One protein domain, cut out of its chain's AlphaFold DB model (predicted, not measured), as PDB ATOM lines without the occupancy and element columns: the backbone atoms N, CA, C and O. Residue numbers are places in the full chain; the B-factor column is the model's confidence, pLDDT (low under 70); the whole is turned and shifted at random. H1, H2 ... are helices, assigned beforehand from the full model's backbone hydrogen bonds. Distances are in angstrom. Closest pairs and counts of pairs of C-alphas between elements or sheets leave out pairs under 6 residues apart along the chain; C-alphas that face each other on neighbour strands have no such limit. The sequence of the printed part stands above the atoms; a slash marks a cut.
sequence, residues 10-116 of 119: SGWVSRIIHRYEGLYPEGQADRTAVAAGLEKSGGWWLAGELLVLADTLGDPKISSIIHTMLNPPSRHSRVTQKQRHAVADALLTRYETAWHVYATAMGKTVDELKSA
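This is residues 10 to 116 of the 119 residues of an uncharacterized protein of Delftia lacustris (UniProt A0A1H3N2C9). The longest helix, H5, lies in the middle of a body of short, mostly crossed helices, with the hairpin of H3 and H4 on one side of it and H2 on another. H6 joins H2 and H3 to the far end, where H1 and H7 pack on it, and the loop of residues 71 to 76 sticks out near H4. The printed part has 107 residues with seven named helices, H1 to H7 in order, and no named strand: all helix. It is compact, with a radius of gyration of the C-alphas of 13.2 A, and spans 40 by 28 by 25 A.

H5 is residues 81 to 95, 20.5 A long, with C-alpha 81 at (239.865, 128.940, 141.829). H2 is residues 26 to 37, 17.0 A, and H1 residues 10 to 21, 16.6 A, from C-alpha 10 at (241.006, 126.907, 165.391). H3 is residues 48 to 55, H4 60 to 70, H6 98 to 106 and H7 110 to 115, ending at C-alpha 115 (241.684, 133.714, 170.943).

H5 touches H2 at a steep tilt of 64 degrees, closest at C-alphas 88 and 34, 5.4 A. It touches H4, closest at C-alphas 87 and 62, 5.9 A. H3 and H4 form a hairpin, closest at C-alphas 55 and 63, 5.4 A. The hub, H6, touches five helices, among them H3, about perpendicular at 83 degrees, closest at C-alphas 105 and 49, 5.2 A. H7 touches H1, closest at C-alphas 113 and 10, 5.6 A. H4 and H7 are apart. Every O i to N i+4 pair is within hydrogen-bond range in H1, H2, H4, H5, H6 and H7; in H3, 3 of 4 are.

The C-alphas of Ser 74 and Ser 115 are farthest apart, 40.5 A. The printed part has no cut and no long link, and no printed residue is under 70 in pLDDT.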
ATOM      1  N   SER A  10     241.255 125.477 165.159       90.06
ATOM      2  CA  SER A  10     241.006 126.907 165.391       90.06
ATOM      3  C   SER A  10     242.277 127.753 165.271       90.06
ATOM      4  O   SER A  10     242.210 128.838 164.702       90.06
ATOM      5  N   GLY A  11     243.435 127.241 165.712       89.12
ATOM      6  CA  GLY A  11     244.725 127.923 165.535       89.12
ATOM      7  C   GLY A  11     245.100 128.093 164.058       89.12
ATOM      8  O   GLY A  11     245.469 129.185 163.625       89.12
ATOM      9  N   TRP A  12     244.893 127.057 163.234       90.81
ATOM     10  CA  TRP A  12     245.112 127.163 161.790       90.81
ATOM     11  C   TRP A  12     244.176 128.193 161.133       90.81
ATOM     12  O   TRP A  12     244.655 129.013 160.346       90.81
ATOM     13  N   VAL A  13     242.881 128.194 161.487       92.50
ATOM     14  CA  VAL A  13     241.896 129.171 160.982       92.50
ATOM     15  C   VAL A  13     242.292 130.600 161.353       92.50
ATOM     16  O   VAL A  13     242.325 131.483 160.495       92.50
ATOM     17  N   SER A  14     242.639 130.833 162.618       91.69
ATOM     18  CA  SER A  14     243.066 132.151 163.090       91.69
ATOM     19  C   SER A  14     244.285 132.649 162.310       91.69
ATOM     20  O   SER A  14     244.292 133.755 161.762       91.69
ATOM     21  N   ARG A  15     245.289 131.777 162.136       90.88
ATOM     22  CA  ARG A  15     246.510 132.092 161.389       90.88
ATOM     23  C   ARG A  15     246.231 132.431 159.926       90.88
ATOM     24  O   ARG A  15     246.861 133.341 159.387       90.88
ATOM     25  N   ILE A  16     245.339 131.697 159.259       92.19
ATOM     26  CA  ILE A  16     245.075 131.927 157.837       92.19
ATOM     27  C   ILE A  16     244.297 133.223 157.602       92.19
ATOM     28  O   ILE A  16     244.646 133.957 156.677       92.19
ATOM     29  N   ILE A  17     243.318 133.549 158.452       93.94
ATOM     30  CA  ILE A  17     242.568 134.807 158.337       93.94
ATOM     31  C   ILE A  17     243.507 135.993 158.578       93.94
ATOM     32  O   ILE A  17     243.645 136.841 157.696       93.94
ATOM     33  N   HIS A  18     244.260 135.989 159.683       93.50
ATOM     34  CA  HIS A  18     245.221 137.055 159.983       93.50
ATOM     35  C   HIS A  18     246.289 137.233 158.903       93.50
ATOM     36  O   HIS A  18     246.652 138.358 158.556       93.50
ATOM     37  N   ARG A  19     246.783 136.129 158.327       93.69
ATOM     38  CA  ARG A  19     247.721 136.194 157.204       93.69
ATOM     39  C   ARG A  19     247.140 136.996 156.042       93.69
ATOM     40  O   ARG A  19     247.869 137.780 155.445       93.69
ATOM     41  N   TYR A  20     245.877 136.778 155.686       94.06
ATOM     42  CA  TYR A  20     245.273 137.442 154.532       94.06
ATOM     43  C   TYR A  20     244.816 138.869 154.825       94.06
ATOM     44  O   TYR A  20     244.979 139.715 153.947       94.06
ATOM     45  N   GLU A  21     244.353 139.162 156.042       93.12
ATOM     46  CA  GLU A  21     244.099 140.537 156.507       93.12
ATOM     47  C   GLU A  21     245.360 141.412 156.389       93.12
ATOM     48  O   GLU A  21     245.281 142.571 155.997       93.12
ATOM     49  N   GLY A  22     246.546 140.849 156.659       90.31
ATOM     50  CA  GLY A  22     247.823 141.556 156.508       90.31
ATOM     51  C   GLY A  22     248.330 141.705 155.066       90.31
ATOM     52  O   GLY A  22     249.306 142.419 154.842       90.31
ATOM     53  N   LEU A  23     247.717 141.025 154.089       91.69
ATOM     54  CA  LEU A  23     248.184 140.984 152.694       91.69
ATOM     55  C   LEU A  23     247.235 141.665 151.701       91.69
ATOM     56  O   LEU A  23     247.677 142.045 150.616       91.69
ATOM     57  N   TYR A  24     245.951 141.794 152.033       92.38
ATOM     58  CA  TYR A  24     244.913 142.243 151.106       92.38
ATOM     59  C   TYR A  24     243.938 143.233 151.764       92.38
ATOM     60  O   TYR A  24     243.764 143.200 152.978       92.38
ATOM     61  N   PRO A  25     243.246 144.081 150.976       91.56
ATOM     62  CA  PRO A  25     242.111 144.863 151.468       91.56
ATOM     63  C   PRO A  25     241.005 143.961 152.037       91.56
ATOM     64  O   PRO A  25     240.800 142.868 151.515       91.56
ATOM     65  N   GLU A  26     240.253 144.448 153.026       83.06
ATOM     66  CA  GLU A  26     239.272 143.697 153.839       83.06
ATOM     67  C   GLU A  26     238.420 142.685 153.043       83.06
ATOM     68  O   GLU A  26     238.578 141.477 153.208       83.06
ATOM     69  N   GLY A  27     237.623 143.135 152.065       86.69
ATOM     70  CA  GLY A  27     236.774 142.223 151.280       86.69
ATOM     71  C   GLY A  27     237.546 141.217 150.407       86.69
ATOM     72  O   GLY A  27     237.062 140.118 150.125       86.69
ATOM     73  N   GLN A  28     238.768 141.548 149.979       93.75
ATOM     74  CA  GLN A  28     239.629 140.601 149.267       93.75
ATOM     75  C   GLN A  28     240.291 139.613 150.234       93.75
ATOM     76  O   GLN A  28     240.446 138.442 149.873       93.75
ATOM     77  N   ALA A  29     240.665 140.059 151.433       95.06
ATOM     78  CA  ALA A  29     241.231 139.224 152.483       95.06
ATOM     79  C   ALA A  29     240.235 138.138 152.900       95.06
ATOM     80  O   ALA A  29     240.577 136.957 152.835       95.06
ATOM     81  N   ASP A  30     238.991 138.519 153.201       97.38
ATOM     82  CA  ASP A  30     237.941 137.589 153.620       97.38
ATOM     83  C   ASP A  30     237.683 136.502 152.576       97.38
ATOM     84  O   ASP A  30     237.744 135.301 152.863       97.38
ATOM     85  N   ARG A  31     237.467 136.911 151.320       97.38
ATOM     86  CA  ARG A  31     237.239 135.970 150.218       97.38
ATOM     87  C   ARG A  31     238.404 135.013 150.043       97.38
ATOM     88  O   ARG A  31     238.194 133.819 149.827       97.38
ATOM     89  N   THR A  32     239.627 135.529 150.121       96.38
ATOM     90  CA  THR A  32     240.835 134.716 149.949       96.38
ATOM     91  C   THR A  32     241.005 133.739 151.110       96.38
ATOM     92  O   THR A  32     241.320 132.574 150.875       96.38
ATOM     93  N   ALA A  33     240.712 134.161 152.342       96.31
ATOM     94  CA  ALA A  33     240.764 133.307 153.523       96.31
ATOM     95  C   ALA A  33     239.750 132.159 153.459       96.31
ATOM     96  O   ALA A  33     240.114 131.006 153.702       96.31
ATOM     97  N   VAL A  34     238.495 132.431 153.085       97.25
ATOM     98  CA  VAL A  34     237.469 131.383 152.931       97.25
ATOM     99  C   VAL A  34     237.815 130.451 151.766       97.25
ATOM    100  O   VAL A  34     237.757 129.230 151.903       97.25
ATOM    101  N   ALA A  35     238.247 131.000 150.627       96.00
ATOM    102  CA  ALA A  35     238.648 130.200 149.472       96.00
ATOM    103  C   ALA A  35     239.843 129.281 149.758       96.00
ATOM    104  O   ALA A  35     239.895 128.179 149.210       96.00
ATOM    105  N   ALA A  36     240.774 129.713 150.613       93.94
ATOM    106  CA  ALA A  36     241.898 128.896 151.041       93.94
ATOM    107  C   ALA A  36     241.447 127.703 151.901       93.94
ATOM    108  O   ALA A  36     241.924 126.593 151.689       93.94
ATOM    109  N   GLY A  37     240.475 127.869 152.805       93.19
ATOM    110  CA  GLY A  37     239.919 126.734 153.563       93.19
ATOM    111  C   GLY A  37     239.168 125.720 152.710       93.19
ATOM    112  O   GLY A  37     239.121 124.537 153.041       93.19
ATOM    113  N   LEU A  38     238.662 126.154 151.560       93.25
ATOM    114  CA  LEU A  38     238.053 125.291 150.553       93.25
ATOM    115  C   LEU A  38     239.080 124.538 149.690       93.25
ATOM    116  O   LEU A  38     238.686 123.881 148.727       93.25
ATOM    117  N   GLU A  39     240.386 124.636 149.951       90.44
ATOM    118  CA  GLU A  39     241.401 123.892 149.200       90.44
ATOM    119  C   GLU A  39     241.629 122.479 149.740       90.44
ATOM    120  O   GLU A  39     241.381 122.170 150.906       90.44
ATOM    121  N   LYS A  40     242.118 121.602 148.854       84.94
ATOM    122  CA  LYS A  40     242.472 120.219 149.175       84.94
ATOM    123  C   LYS A  40     243.987 120.055 149.142       84.94
ATOM    124  O   LYS A  40     244.601 120.319 148.110       84.94
ATOM    125  N   SER A  41     244.571 119.553 150.225       80.44
ATOM    126  CA  SER A  41     246.004 119.270 150.341       80.44
ATOM    127  C   SER A  41     246.230 117.898 150.971       80.44
ATOM    128  O   SER A  41     245.515 117.503 151.887       80.44
ATOM    129  N   GLY A  42     247.176 117.116 150.441       78.94
ATOM    130  CA  GLY A  42     247.493 115.785 150.980       78.94
ATOM    131  C   GLY A  42     246.329 114.779 150.983       78.94
ATOM    132  O   GLY A  42     246.390 113.788 151.700       78.94
ATOM    133  N   GLY A  43     245.271 115.021 150.201       78.56
ATOM    134  CA  GLY A  43     244.068 114.179 150.172       78.56
ATOM    135  C   GLY A  43     242.912 114.660 151.057       78.56
ATOM    136  O   GLY A  43     241.820 114.107 150.930       78.56
ATOM    137  N   TRP A  44     243.105 115.726 151.837       81.25
ATOM    138  CA  TRP A  44     242.148 116.248 152.820       81.25
ATOM    139  C   TRP A  44     241.757 117.688 152.504       81.25
ATOM    140  O   TRP A  44     242.543 118.427 151.904       81.25
ATOM    141  N   TRP A  45     240.541 118.083 152.876       85.06
ATOM    142  CA  TRP A  45     240.146 119.493 152.827       85.06
ATOM    143  C   TRP A  45     240.788 120.246 153.984       85.06
ATOM    144  O   TRP A  45     240.885 119.705 155.080       85.06
ATOM    145  N   LEU A  46     241.213 121.486 153.742       86.56
ATOM    146  CA  LEU A  46     241.804 122.309 154.795       86.56
ATOM    147  C   LEU A  46     240.765 122.717 155.852       86.56
ATOM    148  O   LEU A  46     241.078 122.724 157.037       86.56
ATOM    149  N   ALA A  47     239.530 122.993 155.424       89.19
ATOM    150  CA  ALA A  47     238.370 123.175 156.288       89.19
ATOM    151  C   ALA A  47     237.142 122.509 155.660       89.19
ATOM    152  O   ALA A  47     236.352 123.142 154.951       89.19
ATOM    153  N   GLY A  48     236.985 121.202 155.900       89.06
ATOM    154  CA  GLY A  48     235.849 120.442 155.381       89.06
ATOM    155  C   GLY A  48     234.505 121.020 155.830       89.06
ATOM    156  O   GLY A  48     233.528 120.939 155.086       89.06
ATOM    157  N   GLU A  49     234.455 121.649 157.007       92.31
ATOM    158  CA  GLU A  49     233.246 122.257 157.569       92.31
ATOM    159  C   GLU A  49     232.654 123.354 156.682       92.31
ATOM    160  O   GLU A  49     231.432 123.507 156.642       92.31
ATOM    161  N   LEU A  50     233.482 124.064 155.906       94.62
ATOM    162  CA  LEU A  50     233.000 125.066 154.955       94.62
ATOM    163  C   LEU A  50     232.146 124.443 153.847       94.62
ATOM    164  O   LEU A  50     231.201 125.076 153.385       94.62
ATOM    165  N   LEU A  51     232.445 123.206 153.432       93.38
ATOM    166  CA  LEU A  51     231.659 122.501 152.416       93.38
ATOM    167  C   LEU A  51     230.276 122.138 152.944       93.38
ATOM    168  O   LEU A  51     229.295 122.286 152.226       93.38
ATOM    169  N   VAL A  52     230.194 121.694 154.201       92.62
ATOM    170  CA  VAL A  52     228.903 121.415 154.839       92.62
ATOM    171  C   VAL A  52     228.123 122.703 155.038       92.62
ATOM    172  O   VAL A  52     226.958 122.749 154.660       92.62
ATOM    173  N   LEU A  53     228.758 123.758 155.555       95.56
ATOM    174  CA  LEU A  53     228.087 125.041 155.742       95.56
ATOM    175  C   LEU A  53     227.550 125.584 154.413       95.56
ATOM    176  O   LEU A  53     226.393 125.991 154.336       95.56
ATOM    177  N   ALA A  54     228.363 125.556 153.357       95.00
ATOM    178  CA  ALA A  54     227.970 126.059 152.049       95.00
ATOM    179  C   ALA A  54     226.837 125.242 151.409       95.00
ATOM    180  O   ALA A  54     226.001 125.818 150.717       95.00
ATOM    181  N   ASP A  55     226.755 123.934 151.670       93.94
ATOM    182  CA  ASP A  55     225.659 123.095 151.170       93.94
ATOM    183  C   ASP A  55     224.316 123.448 151.836       93.94
ATOM    184  O   ASP A  55     223.259 123.345 151.217       93.94
ATOM    185  N   THR A  56     224.344 123.983 153.065       95.00
ATOM    186  CA  THR A  56     223.127 124.464 153.746       95.00
ATOM    187  C   THR A  56     222.562 125.767 153.175       95.00
ATOM    188  O   THR A  56     221.431 126.127 153.501       95.00
ATOM    189  N   LEU A  57     223.302 126.471 152.304       94.19
ATOM    190  CA  LEU A  57     222.801 127.679 151.637       94.19
ATOM    191  C   LEU A  57     221.657 127.375 150.659       94.19
ATOM    192  O   LEU A  57     220.885 128.272 150.334       94.19
ATOM    193  N   GLY A  58     221.556 126.132 150.174       89.12
ATOM    194  CA  GLY A  58     220.498 125.703 149.256       89.12
ATOM    195  C   GLY A  58     220.579 126.306 147.847       89.12
ATOM    196  O   GLY A  58     219.642 126.143 147.067       89.12
ATOM    197  N   ASP A  59     221.673 126.993 147.496       94.44
ATOM    198  CA  ASP A  59     221.905 127.502 146.143       94.44
ATOM    199  C   ASP A  59     222.309 126.341 145.204       94.44
ATOM    200  O   ASP A  59     223.351 125.710 145.422       94.44
ATOM    201  N   PRO A  60     221.547 126.060 144.124       95.12
ATOM    202  CA  PRO A  60     221.814 124.914 143.251       95.12
ATOM    203  C   PRO A  60     223.195 124.932 142.584       95.12
ATOM    204  O   PRO A  60     223.794 123.880 142.343       95.12
ATOM    205  N   LYS A  61     223.720 126.121 142.266       94.75
ATOM    206  CA  LYS A  61     225.040 126.283 141.649       94.75
ATOM    207  C   LYS A  61     226.139 126.018 142.672       94.75
ATOM    208  O   LYS A  61     227.123 125.358 142.334       94.75
ATOM    209  N   ILE A  62     225.976 126.496 143.903       96.75
ATOM    210  CA  ILE A  62     226.913 126.239 145.000       96.75
ATOM    211  C   ILE A  62     226.921 124.754 145.368       96.75
ATOM    212  O   ILE A  62     227.995 124.150 145.353       96.75
ATOM    213  N   SER A  63     225.758 124.129 145.562       94.50
ATOM    214  CA  SER A  63     225.669 122.686 145.826       94.50
ATOM    215  C   SER A  63     226.284 121.855 144.695       94.50
ATOM    216  O   SER A  63     227.024 120.908 144.955       94.50
ATOM    217  N   SER A  64     226.091 122.239 143.426       94.00
ATOM    218  CA  SER A  64     226.747 121.567 142.291       94.00
ATOM    219  C   SER A  64     228.281 121.651 142.350       94.00
ATOM    220  O   SER A  64     228.976 120.656 142.097       94.00
ATOM    221  N   ILE A  65     228.832 122.812 142.728       95.00
ATOM    222  CA  ILE A  65     230.278 122.979 142.926       95.00
ATOM    223  C   ILE A  65     230.754 122.091 144.079       95.00
ATOM    224  O   ILE A  65     231.708 121.341 143.892       95.00
ATOM    225  N   ILE A  66     230.073 122.113 145.227       93.25
ATOM    226  CA  ILE A  66     230.427 121.313 146.411       93.25
ATOM    227  C   ILE A  66     230.392 119.817 146.095       93.25
ATOM    228  O   ILE A  66     231.330 119.090 146.424       93.25
ATOM    229  N   HIS A  67     229.364 119.347 145.390       90.62
ATOM    230  CA  HIS A  67     229.281 117.956 144.948       90.62
ATOM    231  C   HIS A  67     230.452 117.579 144.039       90.62
ATOM    232  O   HIS A  67     231.034 116.509 144.208       90.62
ATOM    233  N   THR A  68     230.851 118.476 143.132       91.12
ATOM    234  CA  THR A  68     232.035 118.278 142.280       91.12
ATOM    235  C   THR A  68     233.330 118.254 143.098       91.12
ATOM    236  O   THR A  68     234.248 117.505 142.767       91.12
ATOM    237  N   MET A  69     233.422 119.054 144.166       89.56
ATOM    238  CA  MET A  69     234.555 119.028 145.095       89.56
ATOM    239  C   MET A  69     234.635 117.669 145.802       89.56
ATOM    240  O   MET A  69     235.681 117.020 145.770       89.56
ATOM    241  N   LEU A  70     233.535 117.217 146.408       87.25
ATOM    242  CA  LEU A  70     233.486 115.991 147.208       87.25
ATOM    243  C   LEU A  70     233.633 114.717 146.366       87.25
ATOM    244  O   LEU A  70     234.384 113.820 146.743       87.25
ATOM    245  N   ASN A  71     232.942 114.656 145.227       86.62
ATOM    246  CA  ASN A  71     232.864 113.490 144.353       86.62
ATOM    247  C   ASN A  71     233.201 113.895 142.911       86.62
ATOM    248  O   ASN A  71     232.308 113.991 142.063       86.62
ATOM    249  N   PRO A  72     234.483 114.168 142.609       85.06
ATOM    250  CA  PRO A  72     234.879 114.565 141.269       85.06
ATOM    251  C   PRO A  72     234.598 113.418 140.283       85.06
ATOM    252  O   PRO A  72     235.014 112.285 140.534       85.06
ATOM    253  N   PRO A  73     233.946 113.682 139.136       82.56
ATOM    254  CA  PRO A  73     233.572 112.630 138.187       82.56
ATOM    255  C   PRO A  73     234.781 111.979 137.500       82.56
ATOM    256  O   PRO A  73     234.672 110.897 136.931       82.56
ATOM    257  N   SER A  74     235.953 112.621 137.540       85.00
ATOM    258  CA  SER A  74     237.211 112.051 137.065       85.00
ATOM    259  C   SER A  74     238.400 112.590 137.862       85.00
ATOM    260  O   SER A  74     238.329 113.667 138.450       85.00
ATOM    261  N   ARG A  75     239.554 111.914 137.787       77.88
ATOM    262  CA  ARG A  75     240.824 112.399 138.373       77.88
ATOM    263  C   ARG A  75     241.322 113.735 137.794       77.88
ATOM    264  O   ARG A  75     242.190 114.375 138.381       77.88
ATOM    265  N   HIS A  76     240.815 114.125 136.624       76.56
ATOM    266  CA  HIS A  76     241.156 115.380 135.951       76.56
ATOM    267  C   HIS A  76     240.179 116.506 136.302       76.56
ATOM    268  O   HIS A  76     240.483 117.676 136.073       76.56
ATOM    269  N   SER A  77     239.028 116.170 136.887       76.06
ATOM    270  CA  SER A  77     238.040 117.140 137.336       76.06
ATOM    271  C   SER A  77     238.595 117.888 138.541       76.06
ATOM    272  O   SER A  77     238.769 117.331 139.623       76.06
ATOM    273  N   ARG A  78     238.900 119.168 138.336       79.56
ATOM    274  CA  ARG A  78     239.354 120.076 139.387       79.56
ATOM    275  C   ARG A  78     238.391 121.239 139.470       79.56
ATOM    276  O   ARG A  78     238.105 121.882 138.463       79.56
ATOM    277  N   VAL A  79     237.934 121.528 140.680       87.31
ATOM    278  CA  VAL A  79     237.227 122.776 140.937       87.31
ATOM    279  C   VAL A  79     238.226 123.919 140.815       87.31
ATOM    280  O   VAL A  79     239.296 123.915 141.426       87.31
ATOM    281  N   THR A  80     237.896 124.865 139.948       91.25
ATOM    282  CA  THR A  80     238.737 126.022 139.643       91.25
ATOM    283  C   THR A  80     238.790 126.987 140.824       91.25
ATOM    284  O   THR A  80     237.895 127.009 141.672       91.25
ATOM    285  N   GLN A  81     239.804 127.851 140.852       91.38
ATOM    286  CA  GLN A  81     239.865 128.940 141.829       91.38
ATOM    287  C   GLN A  81     238.618 129.834 141.749       91.38
ATOM    288  O   GLN A  81     238.049 130.192 142.773       91.38
ATOM    289  N   LYS A  82     238.131 130.120 140.534       93.19
ATOM    290  CA  LYS A  82     236.900 130.892 140.320       93.19
ATOM    291  C   LYS A  82     235.680 130.240 140.978       93.19
ATOM    292  O   LYS A  82     234.858 130.938 141.556       93.19
ATOM    293  N   GLN A  83     235.555 128.916 140.899       94.69
ATOM    294  CA  GLN A  83     234.467 128.195 141.561       94.69
ATOM    295  C   GLN A  83     234.619 128.206 143.086       94.69
ATOM    296  O   GLN A  83     233.622 128.410 143.768       94.69
ATOM    297  N   ARG A  84     235.840 128.072 143.624       95.31
ATOM    298  CA  ARG A  84     236.076 128.247 145.071       95.31
ATOM    299  C   ARG A  84     235.712 129.654 145.540       95.31
ATOM    300  O   ARG A  84     235.054 129.792 146.561       95.31
ATOM    301  N   HIS A  85     236.071 130.681 144.771       96.06
ATOM    302  CA  HIS A  85     235.674 132.059 145.063       96.06
ATOM    303  C   HIS A  85     234.157 132.232 145.020       96.06
ATOM    304  O   HIS A  85     233.624 132.887 145.895       96.06
ATOM    305  N   ALA A  86     233.448 131.597 144.082       96.94
ATOM    306  CA  ALA A  86     231.987 131.661 144.056       96.94
ATOM    307  C   ALA A  86     231.350 131.077 145.332       96.94
ATOM    308  O   ALA A  86     230.389 131.642 145.844       96.94
ATOM    309  N   VAL A  87     231.896 129.976 145.863       97.44
ATOM    310  CA  VAL A  87     231.458 129.412 147.152       97.44
ATOM    311  C   VAL A  87     231.806 130.355 148.306       97.44
ATOM    312  O   VAL A  87     230.962 130.605 149.161       97.44
ATOM    313  N   ALA A  88     233.016 130.919 148.311       97.62
ATOM    314  CA  ALA A  88     233.435 131.891 149.315       97.62
ATOM    315  C   ALA A  88     232.547 133.146 149.317       97.62
ATOM    316  O   ALA A  88     232.084 133.557 150.373       97.62
ATOM    317  N   ASP A  89     232.248 133.707 148.146       97.75
ATOM    318  CA  ASP A  89     231.385 134.880 147.983       97.75
ATOM    319  C   ASP A  89     229.955 134.590 148.460       97.75
ATOM    320  O   ASP A  89     229.340 135.430 149.115       97.75
ATOM    321  N   ALA A  90     229.427 133.391 148.186       97.88
ATOM    322  CA  ALA A  90     228.107 132.984 148.666       97.88
ATOM    323  C   ALA A  90     228.059 132.884 150.200       97.88
ATOM    324  O   ALA A  90     227.117 133.371 150.825       97.88
ATOM    325  N   LEU A  91     229.098 132.308 150.815       98.06
ATOM    326  CA  LEU A  91     229.242 132.272 152.270       98.06
ATOM    327  C   LEU A  91     229.362 133.690 152.852       98.06
ATOM    328  O   LEU A  91     228.648 134.029 153.789       98.06
ATOM    329  N   LEU A  92     230.205 134.544 152.274       97.81
ATOM    330  CA  LEU A  92     230.410 135.916 152.748       97.81
ATOM    331  C   LEU A  92     229.182 136.803 152.550       97.81
ATOM    332  O   LEU A  92     228.911 137.663 153.375       97.81
ATOM    333  N   THR A  93     228.368 136.554 151.529       97.38
ATOM    334  CA  THR A  93     227.077 137.246 151.381       97.38
ATOM    335  C   THR A  93     226.144 136.946 152.559       97.38
ATOM    336  O   THR A  93     225.340 137.791 152.943       97.38
ATOM    337  N   ARG A  94     226.235 135.742 153.143       97.06
ATOM    338  CA  ARG A  94     225.383 135.318 154.261       97.06
ATOM    339  C   ARG A  94     225.952 135.673 155.636       97.06
ATOM    340  O   ARG A  94     225.164 135.938 156.540       97.06
ATOM    341  N   TYR A  95     227.273 135.620 155.787       96.44
ATOM    342  CA  TYR A  95     227.973 135.710 157.076       96.44
ATOM    343  C   TYR A  95     228.921 136.913 157.185       96.44
ATOM    344  O   TYR A  95     229.555 137.084 158.216       96.44
ATOM    345  N   GLU A  96     229.009 137.748 156.151       95.62
ATOM    346  CA  GLU A  96     229.754 139.014 156.082       95.62
ATOM    347  C   GLU A  96     231.282 138.874 156.055       95.62
ATOM    348  O   GLU A  96     231.904 139.320 155.095       95.62
ATOM    349  N   THR A  97     231.889 138.225 157.052       97.06
ATOM    350  CA  THR A  97     233.355 138.136 157.193       97.06
ATOM    351  C   THR A  97     233.846 136.697 157.292       97.06
ATOM    352  O   THR A  97     233.107 135.790 157.688       97.06
ATOM    353  N   ALA A  98     235.126 136.465 156.984       97.31
ATOM    354  CA  ALA A  98     235.730 135.141 157.106       97.31
ATOM    355  C   ALA A  98     235.628 134.617 158.543       97.31
ATOM    356  O   ALA A  98     235.303 133.448 158.745       97.31
ATOM    357  N   TRP A  99     235.816 135.483 159.544       96.88
ATOM    358  CA  TRP A  99     235.655 135.121 160.952       96.88
ATOM    359  C   TRP A  99     234.293 134.490 161.243       96.88
ATOM    360  O   TRP A  99     234.238 133.415 161.835       96.88
ATOM    361  N   HIS A 100     233.202 135.112 160.795       98.00
ATOM    362  CA  HIS A 100     231.851 134.592 161.011       98.00
ATOM    363  C   HIS A 100     231.566 133.327 160.196       98.00
ATOM    364  O   HIS A 100     230.914 132.412 160.704       98.00
ATOM    365  N   VAL A 101     232.084 133.240 158.965       97.94
ATOM    366  CA  VAL A 101     231.982 132.029 158.134       97.94
ATOM    367  C   VAL A 101     232.610 130.834 158.855       97.94
ATOM    368  O   VAL A 101     231.955 129.807 159.038       97.94
ATOM    369  N   TYR A 102     233.863 130.965 159.299       96.62
ATOM    370  CA  TYR A 102     234.566 129.884 159.986       96.62
ATOM    371  C   TYR A 102     233.972 129.584 161.366       96.62
ATOM    372  O   TYR A 102     233.832 128.414 161.716       96.62
ATOM    373  N   ALA A 103     233.578 130.609 162.129       95.94
ATOM    374  CA  ALA A 103     232.931 130.441 163.431       95.94
ATOM    375  C   ALA A 103     231.662 129.590 163.291       95.94
ATOM    376  O   ALA A 103     231.518 128.562 163.955       95.94
ATOM    377  N   THR A 104     230.806 129.942 162.330       96.94
ATOM    378  CA  THR A 104     229.574 129.200 162.047       96.94
ATOM    379  C   THR A 104     229.867 127.775 161.586       96.94
ATOM    380  O   THR A 104     229.271 126.831 162.100       96.94
ATOM    381  N   ALA A 105     230.810 127.596 160.655       95.50
ATOM    382  CA  ALA A 105     231.157 126.278 160.124       95.50
ATOM    383  C   ALA A 105     231.655 125.327 161.224       95.50
ATOM    384  O   ALA A 105     231.319 124.144 161.235       95.50
ATOM    385  N   MET A 106     232.430 125.855 162.171       93.00
ATOM    386  CA  MET A 106     233.026 125.088 163.262       93.00
ATOM    387  C   MET A 106     232.131 124.983 164.505       93.00
ATOM    388  O   MET A 106     232.512 124.300 165.456       93.00
ATOM    389  N   GLY A 107     230.969 125.646 164.521       93.75
ATOM    390  CA  GLY A 107     230.092 125.711 165.694       93.75
ATOM    391  C   GLY A 107     230.733 126.439 166.880       93.75
ATOM    392  O   GLY A 107     230.581 126.004 168.018       93.75
ATOM    393  N   LYS A 108     231.486 127.507 166.601       94.12
ATOM    394  CA  LYS A 108     232.201 128.343 167.573       94.12
ATOM    395  C   LYS A 108     231.755 129.797 167.471       94.12
ATOM    396  O   LYS A 108     231.131 130.209 166.497       94.12
ATOM    397  N   THR A 109     232.118 130.590 168.466       95.25
ATOM    398  CA  THR A 109     232.046 132.051 168.420       95.25
ATOM    399  C   THR A 109     233.275 132.640 167.718       95.25
ATOM    400  O   THR A 109     234.333 132.012 167.623       95.25
ATOM    401  N   VAL A 110     233.153 133.879 167.231       95.44
ATOM    402  CA  VAL A 110     234.287 134.615 166.645       95.44
ATOM    403  C   VAL A 110     235.401 134.829 167.673       95.44
ATOM    404  O   VAL A 110     236.574 134.685 167.332       95.44
ATOM    405  N   ASP A 111     235.051 135.112 168.928       93.56
ATOM    406  CA  ASP A 111     236.032 135.346 169.992       93.56
ATOM    407  C   ASP A 111     236.841 134.082 170.316       93.56
ATOM    408  O   ASP A 111     238.058 134.156 170.495       93.56
ATOM    409  N   GLU A 112     236.212 132.904 170.307       91.75
ATOM    410  CA  GLU A 112     236.913 131.619 170.457       91.75
ATOM    411  C   GLU A 112     237.905 131.354 169.319       91.75
ATOM    412  O   GLU A 112     238.973 130.791 169.552       91.75
ATOM    413  N   LEU A 113     237.586 131.761 168.085       91.06
ATOM    414  CA  LEU A 113     238.522 131.631 166.966       91.06
ATOM    415  C   LEU A 113     239.670 132.635 167.056       91.06
ATOM    416  O   LEU A 113     240.818 132.256 166.840       91.06
ATOM    417  N   LYS A 114     239.386 133.893 167.398       90.81
ATOM    418  CA  LYS A 114     240.417 134.936 167.531       90.81
ATOM    419  C   LYS A 114     241.371 134.673 168.695       90.81
ATOM    420  O   LYS A 114     242.545 135.020 168.618       90.81
ATOM    421  N   SER A 115     240.877 134.063 169.769       86.94
ATOM    422  CA  SER A 115     241.684 133.714 170.943       86.94
ATOM    423  C   SER A 115     242.443 132.392 170.803       86.94
ATOM    424  O   SER A 115     243.331 132.124 171.615       86.94
ATOM    425  N   ALA A 116     242.142 131.584 169.779       83.81
ATOM    426  CA  ALA A 116     242.838 130.328 169.539       83.81
ATOM    427  C   ALA A 116     244.320 130.585 169.233       83.81
ATOM    428  O   ALA A 116     244.672 131.221 168.238       83.81
TER     429      ALA A 116